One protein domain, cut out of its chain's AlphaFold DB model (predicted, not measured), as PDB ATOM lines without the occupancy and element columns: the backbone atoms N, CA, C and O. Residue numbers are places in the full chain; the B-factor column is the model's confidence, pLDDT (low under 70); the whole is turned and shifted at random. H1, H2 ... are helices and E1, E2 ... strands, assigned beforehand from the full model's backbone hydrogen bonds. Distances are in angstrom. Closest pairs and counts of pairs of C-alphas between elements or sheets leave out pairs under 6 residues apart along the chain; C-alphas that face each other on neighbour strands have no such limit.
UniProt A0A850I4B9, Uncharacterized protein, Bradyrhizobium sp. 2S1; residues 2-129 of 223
ATOM      1  N   PRO A   2      39.437  19.526 -17.817       88.69
ATOM      2  CA  PRO A   2      40.426  19.491 -18.894       88.69
ATOM      3  C   PRO A   2      39.747  19.310 -20.263       88.69
ATOM      4  O   PRO A   2      38.571  18.954 -20.336       88.69
ATOM      5  N   ALA A   3      40.481  19.583 -21.344       91.81
ATOM      6  CA  ALA A   3      40.018  19.265 -22.693       91.81
ATOM      7  C   ALA A   3      39.997  17.742 -22.895       91.81
ATOM      8  O   ALA A   3      40.914  17.055 -22.444       91.81
ATOM      9  N   ILE A   4      38.965  17.233 -23.572       92.62
ATOM     10  CA  ILE A   4      38.845  15.803 -23.883       92.62
ATOM     11  C   ILE A   4      39.956  15.431 -24.882       92.62
ATOM     12  O   ILE A   4      40.063  16.098 -25.918       92.62
ATOM     13  N   PRO A   5      40.793  14.416 -24.594       92.12
ATOM     14  CA  PRO A   5      41.834  13.974 -25.519       92.12
ATOM     15  C   PRO A   5      41.254  13.451 -26.837       92.12
ATOM     16  O   PRO A   5      40.116  12.986 -26.905       92.12
ATOM     17  N   GLN A   6      42.048  13.487 -27.906       91.75
ATOM     18  CA  GLN A   6      41.618  12.962 -29.201       91.75
ATOM     19  C   GLN A   6      41.290  11.460 -29.110       91.75
ATOM     20  O   GLN A   6      42.051  10.678 -28.544       91.75
ATOM     21  N   GLY A   7      40.161  11.051 -29.696       88.31
ATOM     22  CA  GLY A   7      39.698   9.657 -29.668       88.31
ATOM     23  C   GLY A   7      38.990   9.252 -28.370       88.31
ATOM     24  O   GLY A   7      38.517   8.125 -28.276       88.31
ATOM     25  N   PHE A   8      38.873  10.158 -27.396       93.81
ATOM     26  CA  PHE A   8      38.042   9.962 -26.212       93.81
ATOM     27  C   PHE A   8      36.686  10.647 -26.381       93.81
ATOM     28  O   PHE A   8      36.561  11.698 -27.016       93.81
ATOM     29  N   THR A   9      35.669  10.064 -25.760       94.00
ATOM     30  CA  THR A   9      34.318  10.619 -25.666       94.00
ATOM     31  C   THR A   9      33.898  10.732 -24.213       94.00
ATOM     32  O   THR A   9      34.279   9.896 -23.395       94.00
ATOM     33  N   ASP A  10      33.100  11.750 -23.893       93.50
ATOM     34  CA  ASP A  10      32.490  11.866 -22.571       93.50
ATOM     35  C   ASP A  10      31.520  10.703 -22.339       93.50
ATOM     36  O   ASP A  10      30.560  10.523 -23.093       93.50
ATOM     37  N   SER A  11      31.813   9.906 -21.317       90.62
ATOM     38  CA  SER A  11      31.037   8.740 -20.897       90.62
ATOM     39  C   SER A  11      30.475   8.902 -19.486       90.62
ATOM     40  O   SER A  11      29.978   7.937 -18.916       90.62
ATOM     41  N   SER A  12      30.519  10.121 -18.938       88.38
ATOM     42  CA  SER A  12      30.020  10.429 -17.601       88.38
ATOM     43  C   SER A  12      28.532  10.100 -17.476       88.38
ATOM     44  O   SER A  12      27.694  10.604 -18.231       88.38
ATOM     45  N   TRP A  13      28.182   9.297 -16.476       83.25
ATOM     46  CA  TRP A  13      26.811   8.927 -16.159       83.25
ATOM     47  C   TRP A  13      26.405   9.411 -14.767       83.25
ATOM     48  O   TRP A  13      27.233   9.685 -13.907       83.25
ATOM     49  N   HIS A  14      25.100   9.550 -14.521       71.50
ATOM     50  CA  HIS A  14      24.592  10.261 -13.339       71.50
ATOM     51  C   HIS A  14      24.957   9.618 -11.986       71.50
ATOM     52  O   HIS A  14      24.755  10.247 -10.950       71.50
ATOM     53  N   ASN A  15      25.405   8.360 -11.984       79.31
ATOM     54  CA  ASN A  15      25.809   7.615 -10.788       79.31
ATOM     55  C   ASN A  15      27.329   7.497 -10.644       79.31
ATOM     56  O   ASN A  15      27.788   6.840  -9.712       79.31
ATOM     57  N   ASP A  16      28.093   8.092 -11.553       82.50
ATOM     58  CA  ASP A  16      29.542   8.046 -11.488       82.50
ATOM     59  C   ASP A  16      30.054   8.977 -10.389       82.50
ATOM     60  O   ASP A  16      29.572  10.100 -10.223       82.50
ATOM     61  N   SER A  17      31.069   8.514  -9.660       80.94
ATOM     62  CA  SER A  17      31.735   9.280  -8.603       80.94
ATOM     63  C   SER A  17      32.314  10.599  -9.103       80.94
ATOM     64  O   SER A  17      32.320  11.607  -8.396       80.94
ATOM     65  N   CYS A  18      32.791  10.597 -10.346       89.19
ATOM     66  CA  CYS A  18      33.273  11.774 -11.036       89.19
ATOM     67  C   CYS A  18      33.115  11.620 -12.559       89.19
ATOM     68  O   CYS A  18      32.927  10.505 -13.060       89.19
ATOM     69  N   PRO A  19      33.180  12.732 -13.311       92.88
ATOM     70  CA  PRO A  19      33.191  12.692 -14.764       92.88
ATOM     71  C   PRO A  19      34.282  11.773 -15.316       92.88
ATOM     72  O   PRO A  19      35.386  11.717 -14.773       92.88
ATOM     73  N   ASN A  20      33.996  11.094 -16.424       94.00
ATOM     74  CA  ASN A  20      34.964  10.231 -17.082       94.00
ATOM     75  C   ASN A  20      34.868  10.283 -18.605       94.00
ATOM     76  O   ASN A  20      33.811  10.537 -19.185       94.00
ATOM     77  N   PHE A  21      36.004  10.033 -19.249       95.56
ATOM     78  CA  PHE A  21      36.126   9.936 -20.695       95.56
ATOM     79  C   PHE A  21      36.580   8.529 -21.065       95.56
ATOM     80  O   PHE A  21      37.520   8.018 -20.462       95.56
ATOM     81  N   THR A  22      35.981   7.930 -22.087       94.50
ATOM     82  CA  THR A  22      36.352   6.592 -22.565       94.50
ATOM     83  C   THR A  22      36.833   6.659 -24.009       94.50
ATOM     84  O   THR A  22      36.291   7.417 -24.813       94.50
ATOM     85  N   SER A  23      37.854   5.868 -24.335       91.94
ATOM     86  CA  SER A  23      38.309   5.598 -25.696       91.94
ATOM     87  C   SER A  23      38.119   4.118 -25.995       91.94
ATOM     88  O   SER A  23      38.841   3.277 -25.462       91.94
ATOM     89  N   GLU A  24      37.158   3.802 -26.863       87.19
ATOM     90  CA  GLU A  24      36.989   2.439 -27.388       87.19
ATOM     91  C   GLU A  24      38.194   2.020 -28.244       87.19
ATOM     92  O   GLU A  24      38.596   0.863 -28.216       87.19
ATOM     93  N   GLU A  25      38.811   2.971 -28.957       84.75
ATOM     94  CA  GLU A  25      39.990   2.744 -29.808       84.75
ATOM     95  C   GLU A  25      41.195   2.225 -29.010       84.75
ATOM     96  O   GLU A  25      41.971   1.421 -29.518       84.75
ATOM     97  N   LEU A  26      41.359   2.691 -27.769       86.81
ATOM     98  CA  LEU A  26      42.481   2.318 -26.901       86.81
ATOM     99  C   LEU A  26      42.072   1.342 -25.786       86.81
ATOM    100  O   LEU A  26      42.940   0.803 -25.095       86.81
ATOM    101  N   GLY A  27      40.769   1.119 -25.593       89.19
ATOM    102  CA  GLY A  27      40.214   0.370 -24.464       89.19
ATOM    103  C   GLY A  27      40.567   0.990 -23.108       89.19
ATOM    104  O   GLY A  27      40.889   0.273 -22.162       89.19
ATOM    105  N   LEU A  28      40.566   2.325 -23.026       93.12
ATOM    106  CA  LEU A  28      40.980   3.090 -21.846       93.12
ATOM    107  C   LEU A  28      39.877   4.025 -21.354       93.12
ATOM    108  O   LEU A  28      39.072   4.534 -22.137       93.12
ATOM    109  N   ARG A  29      39.893   4.304 -20.052       95.19
ATOM    110  CA  ARG A  29      39.028   5.266 -19.374       95.19
ATOM    111  C   ARG A  29      39.855   6.225 -18.528       95.19
ATOM    112  O   ARG A  29      40.803   5.827 -17.860       95.19
ATOM    113  N   ILE A  30      39.471   7.495 -18.552       96.00
ATOM    114  CA  ILE A  30      40.038   8.558 -17.728       96.00
ATOM    115  C   ILE A  30      38.963   9.049 -16.770       96.00
ATOM    116  O   ILE A  30      37.959   9.590 -17.224       96.00
ATOM    117  N   TRP A  31      39.196   8.941 -15.471       95.44
ATOM    118  CA  TRP A  31      38.394   9.592 -14.440       95.44
ATOM    119  C   TRP A  31      38.961  10.971 -14.112       95.44
ATOM    120  O   TRP A  31      40.180  11.158 -14.041       95.44
ATOM    121  N   VAL A  32      38.075  11.946 -13.918       95.00
ATOM    122  CA  VAL A  32      38.425  13.345 -13.667       95.00
ATOM    123  C   VAL A  32      37.697  13.848 -12.427       95.00
ATOM    124  O   VAL A  32      36.591  14.383 -12.502       95.00
ATOM    125  N   ASP A  33      38.357  13.738 -11.284       94.44
ATOM    126  CA  ASP A  33      37.843  14.226 -10.011       94.44
ATOM    127  C   ASP A  33      38.012  15.755  -9.867       94.44
ATOM    128  O   ASP A  33      38.663  16.459 -10.665       94.44
ATOM    129  N   TYR A  34      37.413  16.304  -8.815       91.44
ATOM    130  CA  TYR A  34      37.466  17.718  -8.496       91.44
ATOM    131  C   TYR A  34      38.900  18.189  -8.235       91.44
ATOM    132  O   TYR A  34      39.727  17.542  -7.586       91.44
ATOM    133  N   ALA A  35      39.200  19.395  -8.727       91.69
ATOM    134  CA  ALA A  35      40.470  20.055  -8.435       91.69
ATOM    135  C   ALA A  35      40.638  20.298  -6.926       91.69
ATOM    136  O   ALA A  35      41.736  20.149  -6.396       91.69
ATOM    137  N   ASP A  36      39.539  20.634  -6.252       91.12
ATOM    138  CA  ASP A  36      39.472  20.771  -4.804       91.12
ATOM    139  C   ASP A  36      39.345  19.396  -4.134       91.12
ATOM    140  O   ASP A  36      38.351  18.696  -4.328       91.12
ATOM    141  N   LYS A  37      40.338  19.031  -3.314       91.19
ATOM    142  CA  LYS A  37      40.382  17.759  -2.576       91.19
ATOM    143  C   LYS A  37      39.189  17.564  -1.646       91.19
ATOM    144  O   LYS A  37      38.764  16.435  -1.443       91.19
ATOM    145  N   ALA A  38      38.630  18.645  -1.100       90.94
ATOM    146  CA  ALA A  38      37.493  18.559  -0.185       90.94
ATOM    147  C   ALA A  38      36.181  18.154  -0.881       90.94
ATOM    148  O   ALA A  38      35.228  17.782  -0.204       90.94
ATOM    149  N   GLN A  39      36.130  18.250  -2.212       88.00
ATOM    150  CA  GLN A  39      34.967  17.884  -3.024       88.00
ATOM    151  C   GLN A  39      35.096  16.490  -3.651       88.00
ATOM    152  O   GLN A  39      34.125  16.004  -4.225       88.00
ATOM    153  N   ARG A  40      36.271  15.854  -3.542       90.62
ATOM    154  CA  ARG A  40      36.509  14.488  -4.027       90.62
ATOM    155  C   ARG A  40      35.735  13.489  -3.175       90.62
ATOM    156  O   ARG A  40      35.598  13.687  -1.966       90.62
ATOM    157  N   GLU A  41      35.293  12.386  -3.779       86.12
ATOM    158  CA  GLU A  41      34.701  11.264  -3.031       86.12
ATOM    159  C   GLU A  41      35.695  10.719  -1.991       86.12
ATOM    160  O   GLU A  41      35.342  10.433  -0.844       86.12
ATOM    161  N   HIS A  42      36.970  10.671  -2.378       86.31
ATOM    162  CA  HIS A  42      38.089  10.335  -1.515       86.31
ATOM    163  C   HIS A  42      39.100  11.495  -1.509       86.31
ATOM    164  O   HIS A  42      39.804  11.692  -2.499       86.31
ATOM    165  N   PRO A  43      39.229  12.260  -0.407       87.69
ATOM    166  CA  PRO A  43      40.107  13.438  -0.350       87.69
ATOM    167  C   PRO A  43      41.589  13.161  -0.640       87.69
ATOM    168  O   PRO A  43      42.313  14.051  -1.097       87.69
ATOM    169  N   ASP A  44      42.025  11.928  -0.384       89.44
ATOM    170  CA  ASP A  44      43.392  11.462  -0.619       89.44
ATOM    171  C   ASP A  44      43.594  10.852  -2.018       89.44
ATOM    172  O   ASP A  44      44.731  10.574  -2.401       89.44
ATOM    173  N   ALA A  45      42.524  10.655  -2.798       90.44
ATOM    174  CA  ALA A  45      42.629  10.142  -4.160       90.44
ATOM    175  C   ALA A  45      43.268  11.171  -5.094       90.44
ATOM    176  O   ALA A  45      43.186  12.383  -4.879       90.44
ATOM    177  N   SER A  46      43.911  10.674  -6.149       94.31
ATOM    178  CA  SER A  46      44.452  11.512  -7.220       94.31
ATOM    179  C   SER A  46      43.327  12.145  -8.032       94.31
ATOM    180  O   SER A  46      42.260  11.559  -8.185       94.31
ATOM    181  N   ARG A  47      43.566  13.343  -8.570       94.56
ATOM    182  CA  ARG A  47      42.580  14.034  -9.407       94.56
ATOM    183  C   ARG A  47      42.261  13.281 -10.693       94.56
ATOM    184  O   ARG A  47      41.134  13.349 -11.170       94.56
ATOM    185  N   PHE A  48      43.265  12.655 -11.290       96.50
ATOM    186  CA  PHE A  48      43.134  11.948 -12.549       96.50
ATOM    187  C   PHE A  48      43.526  10.492 -12.357       96.50
ATOM    188  O   PHE A  48      44.544  10.194 -11.723       96.50
ATOM    189  N   VAL A  49      42.722   9.604 -12.931       95.88
ATOM    190  CA  VAL A  49      43.010   8.173 -12.996       95.88
ATOM    191  C   VAL A  49      42.838   7.729 -14.438       95.88
ATOM    192  O   VAL A  49      41.765   7.922 -15.002       95.88
ATOM    193  N   LEU A  50      43.886   7.172 -15.037       95.44
ATOM    194  CA  LEU A  50      43.812   6.467 -16.316       95.44
ATOM    195  C   LEU A  50      43.845   4.968 -16.035       95.44
ATOM    196  O   LEU A  50      44.777   4.485 -15.398       95.44
ATOM    197  N   GLU A  51      42.851   4.242 -16.522       94.31
ATOM    198  CA  GLU A  51      42.714   2.803 -16.310       94.31
ATOM    199  C   GLU A  51      42.103   2.117 -17.541       94.31
ATOM    200  O   GLU A  51      41.583   2.799 -18.433       94.31
ATOM    201  N   PRO A  52      42.153   0.781 -17.634       92.00
ATOM    202  CA  PRO A  52      41.388   0.048 -18.634       92.00
ATOM    203  C   PRO A  52      39.897   0.377 -18.575       92.00
ATOM    204  O   PRO A  52      39.310   0.503 -17.504       92.00
ATOM    205  N   SER A  53      39.250   0.478 -19.736       88.31
ATOM    206  CA  SER A  53      37.801   0.696 -19.786       88.31
ATOM    207  C   SER A  53      36.994  -0.534 -19.356       88.31
ATOM    208  O   SER A  53      35.820  -0.391 -19.017       88.31
ATOM    209  N   ASP A  54      37.599  -1.722 -19.426       85.81
ATOM    210  CA  ASP A  54      37.054  -2.971 -18.895       85.81
ATOM    211  C   ASP A  54      37.570  -3.191 -17.469       85.81
ATOM    212  O   ASP A  54      38.764  -3.394 -17.253       85.81
ATOM    213  N   ASN A  55      36.653  -3.200 -16.501       78.44
ATOM    214  CA  ASN A  55      36.966  -3.385 -15.085       78.44
ATOM    215  C   ASN A  55      37.552  -4.782 -14.773       78.44
ATOM    216  O   ASN A  55      38.029  -5.009 -13.662       78.44
ATOM    217  N   GLU A  56      37.475  -5.736 -15.707       78.38
ATOM    218  CA  GLU A  56      38.077  -7.066 -15.578       78.38
ATOM    219  C   GLU A  56      39.499  -7.168 -16.164       78.38
ATOM    220  O   GLU A  56      40.097  -8.249 -16.114       78.38
ATOM    221  N   ASP A  57      40.053  -6.096 -16.740       80.31
ATOM    222  CA  ASP A  57      41.464  -6.045 -17.146       80.31
ATOM    223  C   ASP A  57      42.352  -5.871 -15.904       80.31
ATOM    224  O   ASP A  57      42.415  -4.813 -15.285       80.31
ATOM    225  N   ASN A  58      43.040  -6.950 -15.535       78.50
ATOM    226  CA  ASN A  58      43.983  -7.010 -14.419       78.50
ATOM    227  C   ASN A  58      45.449  -7.060 -14.880       78.50
ATOM    228  O   ASN A  58      46.324  -7.482 -14.120       78.50
ATOM    229  N   ILE A  59      45.704  -6.709 -16.142       79.38
ATOM    230  CA  ILE A  59      47.029  -6.757 -16.759       79.38
ATOM    231  C   ILE A  59      47.662  -5.364 -16.745       79.38
ATOM    232  O   ILE A  59      48.865  -5.246 -16.513       79.38
ATOM    233  N   THR A  60      46.859  -4.326 -16.995       81.19
ATOM    234  CA  THR A  60      47.314  -2.930 -17.021       81.19
ATOM    235  C   THR A  60      47.105  -2.276 -15.659       81.19
ATOM    236  O   THR A  60      45.973  -2.174 -15.190       81.19
ATOM    237  N   ASP A  61      48.180  -1.784 -15.047       88.44
ATOM    238  CA  ASP A  61      48.074  -1.011 -13.811       88.44
ATOM    239  C   ASP A  61      47.526   0.405 -14.087       88.44
ATOM    240  O   ASP A  61      47.942   1.046 -15.058       88.44
ATOM    241  N   PRO A  62      46.620   0.926 -13.241       92.19
ATOM    242  CA  PRO A  62      46.097   2.275 -13.395       92.19
ATOM    243  C   PRO A  62      47.152   3.336 -13.056       92.19
ATOM    244  O   PRO A  62      47.942   3.194 -12.117       92.19
ATOM    245  N   ILE A  63      47.117   4.453 -13.781       95.50
ATOM    246  CA  ILE A  63      47.944   5.630 -13.510       95.50
ATOM    247  C   ILE A  63      47.118   6.630 -12.710       95.50
ATOM    248  O   ILE A  63      46.166   7.214 -13.225       95.50
ATOM    249  N   CYS A  64      47.525   6.872 -11.466       96.00
ATOM    250  CA  CYS A  64      46.907   7.846 -10.567       96.00
ATOM    251  C   CYS A  64      47.827   9.062 -10.401       96.00
ATOM    252  O   CYS A  64      48.955   8.930  -9.923       96.00
ATOM    253  N   THR A  65      47.365  10.252 -10.791       95.88
ATOM    254  CA  THR A  65      48.163  11.487 -10.724       95.88
ATOM    255  C   THR A  65      47.295  12.739 -10.560       95.88
ATOM    256  O   THR A  65      46.119  12.767 -10.919       95.88
ATOM    257  N   ASP A  66      47.868  13.812 -10.011       95.38
ATOM    258  CA  ASP A  66      47.249  15.145  -9.992       95.38
ATOM    259  C   ASP A  66      47.674  16.007 -11.209       95.38
ATOM    260  O   ASP A  66      47.178  17.128 -11.364       95.38
ATOM    261  N   ASP A  67      48.561  15.502 -12.079       95.81
ATOM    262  CA  ASP A  67      49.064  16.196 -13.273       95.81
ATOM    263  C   ASP A  67      48.422  15.663 -14.562       95.81
ATOM    264  O   ASP A  67      48.588  14.504 -14.942       95.81
ATOM    265  N   TRP A  68      47.710  16.542 -15.268       94.81
ATOM    266  CA  TRP A  68      47.054  16.206 -16.529       94.81
ATOM    267  C   TRP A  68      48.050  15.889 -17.650       94.81
ATOM    268  O   TRP A  68      47.744  15.079 -18.521       94.81
ATOM    269  N   ALA A  69      49.240  16.499 -17.641       95.50
ATOM    270  CA  ALA A  69      50.245  16.266 -18.676       95.50
ATOM    271  C   ALA A  69      50.724  14.807 -18.683       95.50
ATOM    272  O   ALA A  69      50.874  14.232 -19.755       95.50
ATOM    273  N   VAL A  70      50.856  14.196 -17.501       96.00
ATOM    274  CA  VAL A  70      51.228  12.781 -17.339       96.00
ATOM    275  C   VAL A  70      50.173  11.852 -17.950       96.00
ATOM    276  O   VAL A  70      50.522  10.863 -18.584       96.00
ATOM    277  N   ILE A  71      48.881  12.182 -17.819       96.19
ATOM    278  CA  ILE A  71      47.799  11.407 -18.453       96.19
ATOM    279  C   ILE A  71      47.893  11.486 -19.977       96.19
ATOM    280  O   ILE A  71      47.760  10.473 -20.654       96.19
ATOM    281  N   ILE A  72      48.119  12.684 -20.522       95.06
ATOM    282  CA  ILE A  72      48.233  12.873 -21.973       95.06
ATOM    283  C   ILE A  72      49.458  12.145 -22.528       95.06
ATOM    284  O   ILE A  72      49.348  11.491 -23.560       95.06
ATOM    285  N   GLU A  73      50.599  12.226 -21.844       95.44
ATOM    286  CA  GLU A  73      51.816  11.508 -22.232       95.44
ATOM    287  C   GLU A  73      51.580   9.993 -22.265       95.44
ATOM    288  O   GLU A  73      51.859   9.365 -23.283       95.44
ATOM    289  N   ALA A  74      50.951   9.435 -21.225       93.50
ATOM    290  CA  ALA A  74      50.613   8.013 -21.173       93.50
ATOM    291  C   ALA A  74      49.632   7.584 -22.281       93.50
ATOM    292  O   ALA A  74      49.772   6.507 -22.854       93.50
ATOM    293  N   VAL A  75      48.645   8.423 -22.617       93.06
ATOM    294  CA  VAL A  75      47.703   8.149 -23.718       93.06
ATOM    295  C   VAL A  75      48.416   8.111 -25.070       93.06
ATOM    296  O   VAL A  75      48.116   7.248 -25.898       93.06
ATOM    297  N   GLU A  76      49.339   9.038 -25.317       93.50
ATOM    298  CA  GLU A  76      50.072   9.093 -26.584       93.50
ATOM    299  C   GLU A  76      51.120   7.978 -26.697       93.50
ATOM    300  O   GLU A  76      51.279   7.411 -27.779       93.50
ATOM    301  N   GLU A  77      51.774   7.607 -25.594       91.56
ATOM    302  CA  GLU A  77      52.647   6.430 -25.525       91.56
ATOM    303  C   GLU A  77      51.860   5.149 -25.828       91.56
ATOM    304  O   GLU A  77      52.220   4.407 -26.744       91.56
ATOM    305  N   GLU A  78      50.718   4.944 -25.162       90.19
ATOM    306  CA  GLU A  78      49.850   3.787 -25.399       90.19
ATOM    307  C   GLU A  78      49.401   3.708 -26.864       90.19
ATOM    308  O   GLU A  78      49.437   2.640 -27.483       90.19
ATOM    309  N   ARG A  79      48.993   4.846 -27.440       90.38
ATOM    310  CA  ARG A  79      48.584   4.933 -28.844       90.38
ATOM    311  C   ARG A  79      49.732   4.552 -29.773       90.38
ATOM    312  O   ARG A  79      49.516   3.793 -30.717       90.38
ATOM    313  N   ALA A  80      50.930   5.079 -29.531       87.38
ATOM    314  CA  ALA A  80      52.103   4.787 -30.346       87.38
ATOM    315  C   ALA A  80      52.469   3.296 -30.290       87.38
ATOM    316  O   ALA A  80      52.742   2.697 -31.333       87.38
ATOM    317  N   GLU A  81      52.408   2.684 -29.106       85.56
ATOM    318  CA  GLU A  81      52.642   1.249 -28.932       85.56
ATOM    319  C   GLU A  81      51.601   0.403 -29.668       85.56
ATOM    320  O   GLU A  81      51.973  -0.495 -30.423       85.56
ATOM    321  N   ILE A  82      50.307   0.713 -29.518       84.06
ATOM    322  CA  ILE A  82      49.227   0.008 -30.227       84.06
ATOM    323  C   ILE A  82      49.429   0.112 -31.739       84.06
ATOM    324  O   ILE A  82      49.376  -0.903 -32.431       84.06
ATOM    325  N   VAL A  83      49.709   1.309 -32.262       83.69
ATOM    326  CA  VAL A  83      49.983   1.508 -33.695       83.69
ATOM    327  C   VAL A  83      51.181   0.671 -34.148       83.69
ATOM    328  O   VAL A  83      51.119   0.057 -35.212       83.69
ATOM    329  N   GLY A  84      52.243   0.599 -33.341       80.31
ATOM    330  CA  GLY A  84      53.399  -0.259 -33.599       80.31
ATOM    331  C   GLY A  84      53.021  -1.739 -33.684       80.31
ATOM    332  O   GLY A  84      53.311  -2.388 -34.689       80.31
ATOM    333  N   CYS A  85      52.310  -2.259 -32.681       76.75
ATOM    334  CA  CYS A  85      51.851  -3.650 -32.647       76.75
ATOM    335  C   CYS A  85      50.931  -3.992 -33.829       76.75
ATOM    336  O   CYS A  85      51.080  -5.042 -34.451       76.75
ATOM    337  N   LEU A  86      49.993  -3.103 -34.164       74.56
ATOM    338  CA  LEU A  86      49.079  -3.287 -35.290       74.56
ATOM    339  C   LEU A  86      49.825  -3.289 -36.632       74.56
ATOM    340  O   LEU A  86      49.547  -4.143 -37.473       74.56
ATOM    341  N   ALA A  87      50.808  -2.404 -36.819       75.75
ATOM    342  CA  ALA A  87      51.625  -2.372 -38.032       75.75
ATOM    343  C   ALA A  87      52.467  -3.647 -38.207       75.75
ATOM    344  O   ALA A  87      52.644  -4.117 -39.331       75.75
ATOM    345  N   GLU A  88      52.977  -4.227 -37.118       69.06
ATOM    346  CA  GLU A  88      53.675  -5.517 -37.168       69.06
ATOM    347  C   GLU A  88      52.718  -6.670 -37.516       69.06
ATOM    348  O   GLU A  88      53.057  -7.508 -38.352       69.06
ATOM    349  N   LEU A  89      51.490  -6.669 -36.978       65.50
ATOM    350  CA  LEU A  89      50.449  -7.633 -37.362       65.50
ATOM    351  C   LEU A  89      50.056  -7.512 -38.845       65.50
ATOM    352  O   LEU A  89      49.840  -8.528 -39.501       65.50
ATOM    353  N   GLU A  90      49.978  -6.294 -39.387       65.31
ATOM    354  CA  GLU A  90      49.681  -6.071 -40.809       65.31
ATOM    355  C   GLU A  90      50.816  -6.558 -41.727       65.31
ATOM    356  O   GLU A  90      50.545  -7.144 -42.773       65.31
ATOM    357  N   LYS A  91      52.087  -6.379 -41.338       63.19
ATOM    358  CA  LYS A  91      53.246  -6.881 -42.105       63.19
ATOM    359  C   LYS A  91      53.373  -8.401 -42.092       63.19
ATOM    360  O   LYS A  91      53.992  -8.954 -42.997       63.19
ATOM    361  N   ALA A  92      52.843  -9.063 -41.065       57.25
ATOM    362  CA  ALA A  92      52.950 -10.507 -40.911       57.25
ATOM    363  C   ALA A  92      52.108 -11.301 -41.934       57.25
ATOM    364  O   ALA A  92      52.270 -12.513 -42.005       57.25
ATOM    365  N   ASP A  93      51.248 -10.650 -42.734       48.50
ATOM    366  CA  ASP A  93      50.530 -11.215 -43.897       48.50
ATOM    367  C   ASP A  93      49.937 -12.625 -43.651       48.50
ATOM    368  O   ASP A  93      50.112 -13.561 -44.429       48.50
ATOM    369  N   GLY A  94      49.276 -12.808 -42.498       46.38
ATOM    370  CA  GLY A  94      48.641 -14.077 -42.116       46.38
ATOM    371  C   GLY A  94      49.600 -15.215 -41.732       46.38
ATOM    372  O   GLY A  94      49.140 -16.317 -41.432       46.38
ATOM    373  N   ALA A  95      50.915 -14.980 -41.691       39.59
ATOM    374  CA  ALA A  95      51.877 -15.932 -41.158       39.59
ATOM    375  C   ALA A  95      51.754 -15.972 -39.631       39.59
ATOM    376  O   ALA A  95      52.169 -15.062 -38.918       39.59
ATOM    377  N   ILE A  96      51.140 -17.050 -39.155       40.91
ATOM    378  CA  ILE A  96      51.007 -17.471 -37.761       40.91
ATOM    379  C   ILE A  96      52.220 -17.031 -36.917       40.91
ATOM    380  O   ILE A  96      53.283 -17.655 -36.952       40.91
ATOM    381  N   LEU A  97      52.058 -15.975 -36.115       44.38
ATOM    382  CA  LEU A  97      53.058 -15.534 -35.139       44.38
ATOM    383  C   LEU A  97      52.958 -16.403 -33.874       44.38
ATOM    384  O   LEU A  97      52.656 -15.915 -32.789       44.38
ATOM    385  N   HIS A  98      53.237 -17.706 -33.984       38.31
ATOM    386  CA  HIS A  98      53.288 -18.598 -32.813       38.31
ATOM    387  C   HIS A  98      54.361 -18.168 -31.782       38.31
ATOM    388  O   HIS A  98      54.374 -18.695 -30.676       38.31
ATOM    389  N   TRP A  99      55.287 -17.262 -32.132       43.69
ATOM    390  CA  TRP A  99      56.504 -16.970 -31.354       43.69
ATOM    391  C   TRP A  99      56.595 -15.529 -30.809       43.69
ATOM    392  O   TRP A  99      57.688 -15.066 -30.498       43.69
ATOM    393  N   GLN A 100      55.470 -14.821 -30.635       46.75
ATOM    394  CA  GLN A 100      55.432 -13.533 -29.905       46.75
ATOM    395  C   GLN A 100      54.290 -13.410 -28.873       46.75
ATOM    396  O   GLN A 100      54.056 -12.333 -28.333       46.75
ATOM    397  N   LEU A 101      53.623 -14.517 -28.525       49.53
ATOM    398  CA  LEU A 101      52.574 -14.562 -27.487       49.53
ATOM    399  C   LEU A 101      53.080 -14.299 -26.052       49.53
ATOM    400  O   LEU A 101      52.267 -14.194 -25.138       49.53
ATOM    401  N   ASP A 102      54.394 -14.159 -25.853       54.66
ATOM    402  CA  ASP A 102      54.984 -13.779 -24.562       54.66
ATOM    403  C   ASP A 102      55.019 -12.256 -24.336       54.66
ATOM    404  O   ASP A 102      55.378 -11.801 -23.246       54.66
ATOM    405  N   ASP A 103      54.640 -11.447 -25.333       69.19
ATOM    406  CA  ASP A 103      54.502 -10.010 -25.128       69.19
ATOM    407  C   ASP A 103      53.183  -9.706 -24.406       69.19
ATOM    408  O   ASP A 103      52.079  -9.882 -24.941       69.19
ATOM    409  N   LYS A 104      53.303  -9.208 -23.169       76.44
ATOM    410  CA  LYS A 104      52.169  -8.760 -22.351       76.44
ATOM    411  C   LYS A 104      51.270  -7.775 -23.098       76.44
ATOM    412  O   LYS A 104      50.072  -7.746 -22.823       76.44
ATOM    413  N   LYS A 105      51.805  -7.003 -24.048       81.94
ATOM    414  CA  LYS A 105      51.030  -6.024 -24.807       81.94
ATOM    415  C   LYS A 105      49.949  -6.673 -25.666       81.94
ATOM    416  O   LYS A 105      48.825  -6.180 -25.688       81.94
ATOM    417  N   PHE A 106      50.219  -7.818 -26.298       76.38
ATOM    418  CA  PHE A 106      49.185  -8.527 -27.062       76.38
ATOM    419  C   PHE A 106      48.088  -9.097 -26.157       76.38
ATOM    420  O   PHE A 106      46.919  -9.085 -26.543       76.38
ATOM    421  N   ALA A 107      48.429  -9.532 -24.938       77.69
ATOM    422  CA  ALA A 107      47.436  -9.964 -23.954       77.69
ATOM    423  C   ALA A 107      46.509  -8.809 -23.536       77.69
ATOM    424  O   ALA A 107      45.292  -8.990 -23.480       77.69
ATOM    425  N   VAL A 108      47.071  -7.611 -23.327       81.12
ATOM    426  CA  VAL A 108      46.306  -6.378 -23.076       81.12
ATOM    427  C   VAL A 108      45.393  -6.052 -24.261       81.12
ATOM    428  O   VAL A 108      44.188  -5.888 -24.086       81.12
ATOM    429  N   MET A 109      45.928  -6.019 -25.485       80.31
ATOM    430  CA  MET A 109      45.146  -5.704 -26.687       80.31
ATOM    431  C   MET A 109      44.010  -6.711 -26.928       80.31
ATOM    432  O   MET A 109      42.920  -6.310 -27.336       80.31
ATOM    433  N   LEU A 110      44.235  -8.003 -26.657       79.88
ATOM    434  CA  LEU A 110      43.209  -9.045 -26.755       79.88
ATOM    435  C   LEU A 110      42.116  -8.853 -25.697       79.88
ATOM    436  O   LEU A 110      40.932  -8.922 -26.024       79.88
ATOM    437  N   LYS A 111      42.502  -8.582 -24.442       82.12
ATOM    438  CA  LYS A 111      41.561  -8.352 -23.336       82.12
ATOM    439  C   LYS A 111      40.686  -7.123 -23.592       82.12
ATOM    440  O   LYS A 111      39.482  -7.184 -23.376       82.12
ATOM    441  N   ARG A 112      41.270  -6.060 -24.147       81.00
ATOM    442  CA  ARG A 112      40.562  -4.835 -24.549       81.00
ATOM    443  C   ARG A 112      39.750  -4.974 -25.846       81.00
ATOM    444  O   ARG A 112      39.120  -4.013 -26.271       81.00
ATOM    445  N   GLY A 113      39.767  -6.142 -26.499       76.00
ATOM    446  CA  GLY A 113      39.032  -6.389 -27.745       76.00
ATOM    447  C   GLY A 113      39.578  -5.645 -28.969       76.00
ATOM    448  O   GLY A 113      38.905  -5.582 -29.997       76.00
ATOM    449  N   LEU A 114      40.794  -5.097 -28.880       76.12
ATOM    450  CA  LEU A 114      41.451  -4.362 -29.965       76.12
ATOM    451  C   LEU A 114      41.966  -5.297 -31.060       76.12
ATOM    452  O   LEU A 114      42.101  -4.896 -32.209       76.12
ATOM    453  N   ILE A 115      42.243  -6.549 -30.707       75.19
ATOM    454  CA  ILE A 115      42.568  -7.651 -31.617       75.19
ATOM    455  C   ILE A 115      41.737  -8.868 -31.214       75.19
ATOM    456  O   ILE A 115      41.183  -8.924 -30.116       75.19
ATOM    457  N   ARG A 116      41.645  -9.862 -32.098       73.69
ATOM    458  CA  ARG A 116      40.892 -11.100 -31.843       73.69
ATOM    459  C   ARG A 116      41.744 -12.333 -32.086       73.69
ATOM    460  O   ARG A 116      42.700 -12.279 -32.850       73.69
ATOM    461  N   MET A 117      41.370 -13.440 -31.459       69.19
ATOM    462  CA  MET A 117      42.016 -14.735 -31.652       69.19
ATOM    463  C   MET A 117      41.131 -15.625 -32.534       69.19
ATOM    464  O   MET A 117      39.960 -15.843 -32.214       69.19
ATOM    465  N   GLU A 118      41.669 -16.124 -33.647       63.78
ATOM    466  CA  GLU A 118      41.029 -17.131 -34.507       63.78
ATOM    467  C   GLU A 118      41.919 -18.383 -34.539       63.78
ATOM    468  O   GLU A 118      42.976 -18.389 -35.170       63.78
ATOM    469  N   GLY A 119      41.520 -19.441 -33.823       66.25
ATOM    470  CA  GLY A 119      42.395 -20.598 -33.595       66.25
ATOM    471  C   GLY A 119      43.633 -20.185 -32.799       66.25
ATOM    472  O   GLY A 119      43.493 -19.590 -31.734       66.25
ATOM    473  N   ASP A 120      44.819 -20.442 -33.351       58.94
ATOM    474  CA  ASP A 120      46.108 -20.057 -32.758       58.94
ATOM    475  C   ASP A 120      46.657 -18.722 -33.315       58.94
ATOM    476  O   ASP A 120      47.810 -18.365 -33.073       58.94
ATOM    477  N   CYS A 121      45.855 -17.972 -34.085       55.25
ATOM    478  CA  CYS A 121      46.274 -16.726 -34.737       55.25
ATOM    479  C   CYS A 121      45.700 -15.484 -34.051       55.25
ATOM    480  O   CYS A 121      44.494 -15.404 -33.801       55.25
ATOM    481  N   LEU A 122      46.546 -14.472 -33.839       64.12
ATOM    482  CA  LEU A 122      46.110 -13.109 -33.530       64.12
ATOM    483  C   LEU A 122      45.735 -12.386 -34.825       64.12
ATOM    484  O   LEU A 122      46.491 -12.385 -35.795       64.12
ATOM    485  N   VAL A 123      44.564 -11.761 -34.837       64.25
ATOM    486  CA  VAL A 123      43.964 -11.152 -36.022       64.25
ATOM    487  C   VAL A 123      43.728  -9.668 -35.767       64.25
ATOM    488  O   VAL A 123      43.057  -9.281 -34.805       64.25
ATOM    489  N   HIS A 124      44.266  -8.840 -36.661       64.06
ATOM    490  CA  HIS A 124      44.079  -7.391 -36.672       64.06
ATOM    491  C   HIS A 124      42.577  -7.025 -36.781       64.06
ATOM    492  O   HIS A 124      41.845  -7.684 -37.522       64.06
ATOM    493  N   PRO A 125      42.074  -5.964 -36.122       60.75
ATOM    494  CA  PRO A 125      40.646  -5.614 -36.115       60.75
ATOM    495  C   PRO A 125      40.109  -5.236 -37.502       60.75
ATOM    496  O   PRO A 125      38.929  -5.418 -37.789       60.75
ATOM    497  N   ARG A 126      40.980  -4.740 -38.393       54.66
ATOM    498  CA  ARG A 126      40.635  -4.466 -39.801       54.66
ATOM    499  C   ARG A 126      40.779  -5.685 -40.711       54.66
ATOM    500  O   ARG A 126      40.358  -5.614 -41.866       54.66
ATOM    501  N   ALA A 127      41.375  -6.777 -40.230       50.91
ATOM    502  CA  ALA A 127      41.424  -8.013 -40.990       50.91
ATOM    503  C   ALA A 127      40.018  -8.621 -41.001       50.91
ATOM    504  O   ALA A 127      39.440  -8.940 -39.957       50.91
ATOM    505  N   ARG A 128      39.454  -8.747 -42.205       43.47
ATOM    506  CA  ARG A 128      38.185  -9.448 -42.442       43.47
ATOM    507  C   ARG A 128      38.296 -10.884 -41.895       43.47
ATOM    508  O   ARG A 128      39.402 -11.385 -41.714       43.47
ATOM    509  N   LYS A 129      37.183 -11.540 -41.542       39.47
ATOM    510  CA  LYS A 129      37.212 -12.945 -41.060       39.47
ATOM    511  C   LYS A 129      38.079 -13.800 -41.978       39.47
ATOM    512  O   LYS A 129      38.002 -13.604 -43.182       39.47
TER     513      LYS A 129
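What this domain is: This is residues 2 to 129 of the 223 residues of an uncharacterized protein of Bradyrhizobium sp. 2S1 (UniProt A0A850I4B9). One long helix, H1, runs lengthwise along a rod-shaped domain with two lobes: its residues 68 to 78 cover one face of a four-stranded sheet, and its far end reaches a small, loosely joined lobe made of the short helix H2 and the hairpin E5 and E6. Along the 128 printed residues come E1, E2, E3, E4, H1, H2, E5 and E6; the larger sheet has the order E1, E2, E3, E4 and is antiparallel, as is the pair E5 and E6. The class is mixed, helices and strands, with under half of the residues in named elements. The whole is only just loose, close to compact, with a radius of gyration of the C-alphas of 16.8 A and spans of 55 by 26 by 24 A.

Where its parts are: Begin at C-alpha 2 at (40.426, 19.491, -18.894); residues 2 to 19 hold no named element. Find C-alpha 20 at (34.964, 10.231, -17.082), where E1, residues 20 to 23, begins. Next come E2, residues 28 to 32, 13.4 A long, E3, residues 48 to 52, 13.5 A, and E4, residues 63 to 65. From C-alpha 68 at (47.054, 16.206, -16.529) H1 runs 35.0 A to residue 91. H2 holds residues 104 to 111 over 10.7 A, E5 residues 116 to 118, and E6 residues 121 to 123, ending at C-alpha 123 at (43.964, -11.152, -36.022).

How they stand to each other: Look first at the meander E1, E2, E3, E4, each strand the antiparallel neighbour of the one before. N 21 and O 30 are 2.8 A apart between E1 and E2, N 29 and O 51 2.8 A between E2 and E3, and N 50 and O 63 2.9 A between E3 and E4. Residues 9 to 10 pair antiparallel with residues 21 to 22 of E1. H1 is on one face of this sheet, making two layers, at a height over the sheet of 9.0 A; it runs along the strands, at 1 degrees to E3 on the local plane. The closest C-alphas of E3 and H1 are those of Leu 50 and Ile 71, 6.7 A apart. H2 is close to H1 but not clearly touching, with the C-alphas of Ile 82 and Met 109 closest at 7.9 A, and about perpendicular at 88 degrees. In the hairpin E5 and E6, N 123 and O 116 are 2.8 A apart. The closest C-alphas of H1 and E6, those of Leu 89 and Val 123, are 7.5 A apart. In H1 and H2 every O i to N i+4 pair is within hydrogen-bond range.

The domain as a whole: The C-alphas of Ala 38 and Ala 95 are the two farthest apart, at 55.5 A. The printed part has no cut. The links E2 to E3 and H1 to H2 are long. The model's confidence is under 70 in residues 88 to 103 and 117 to 129.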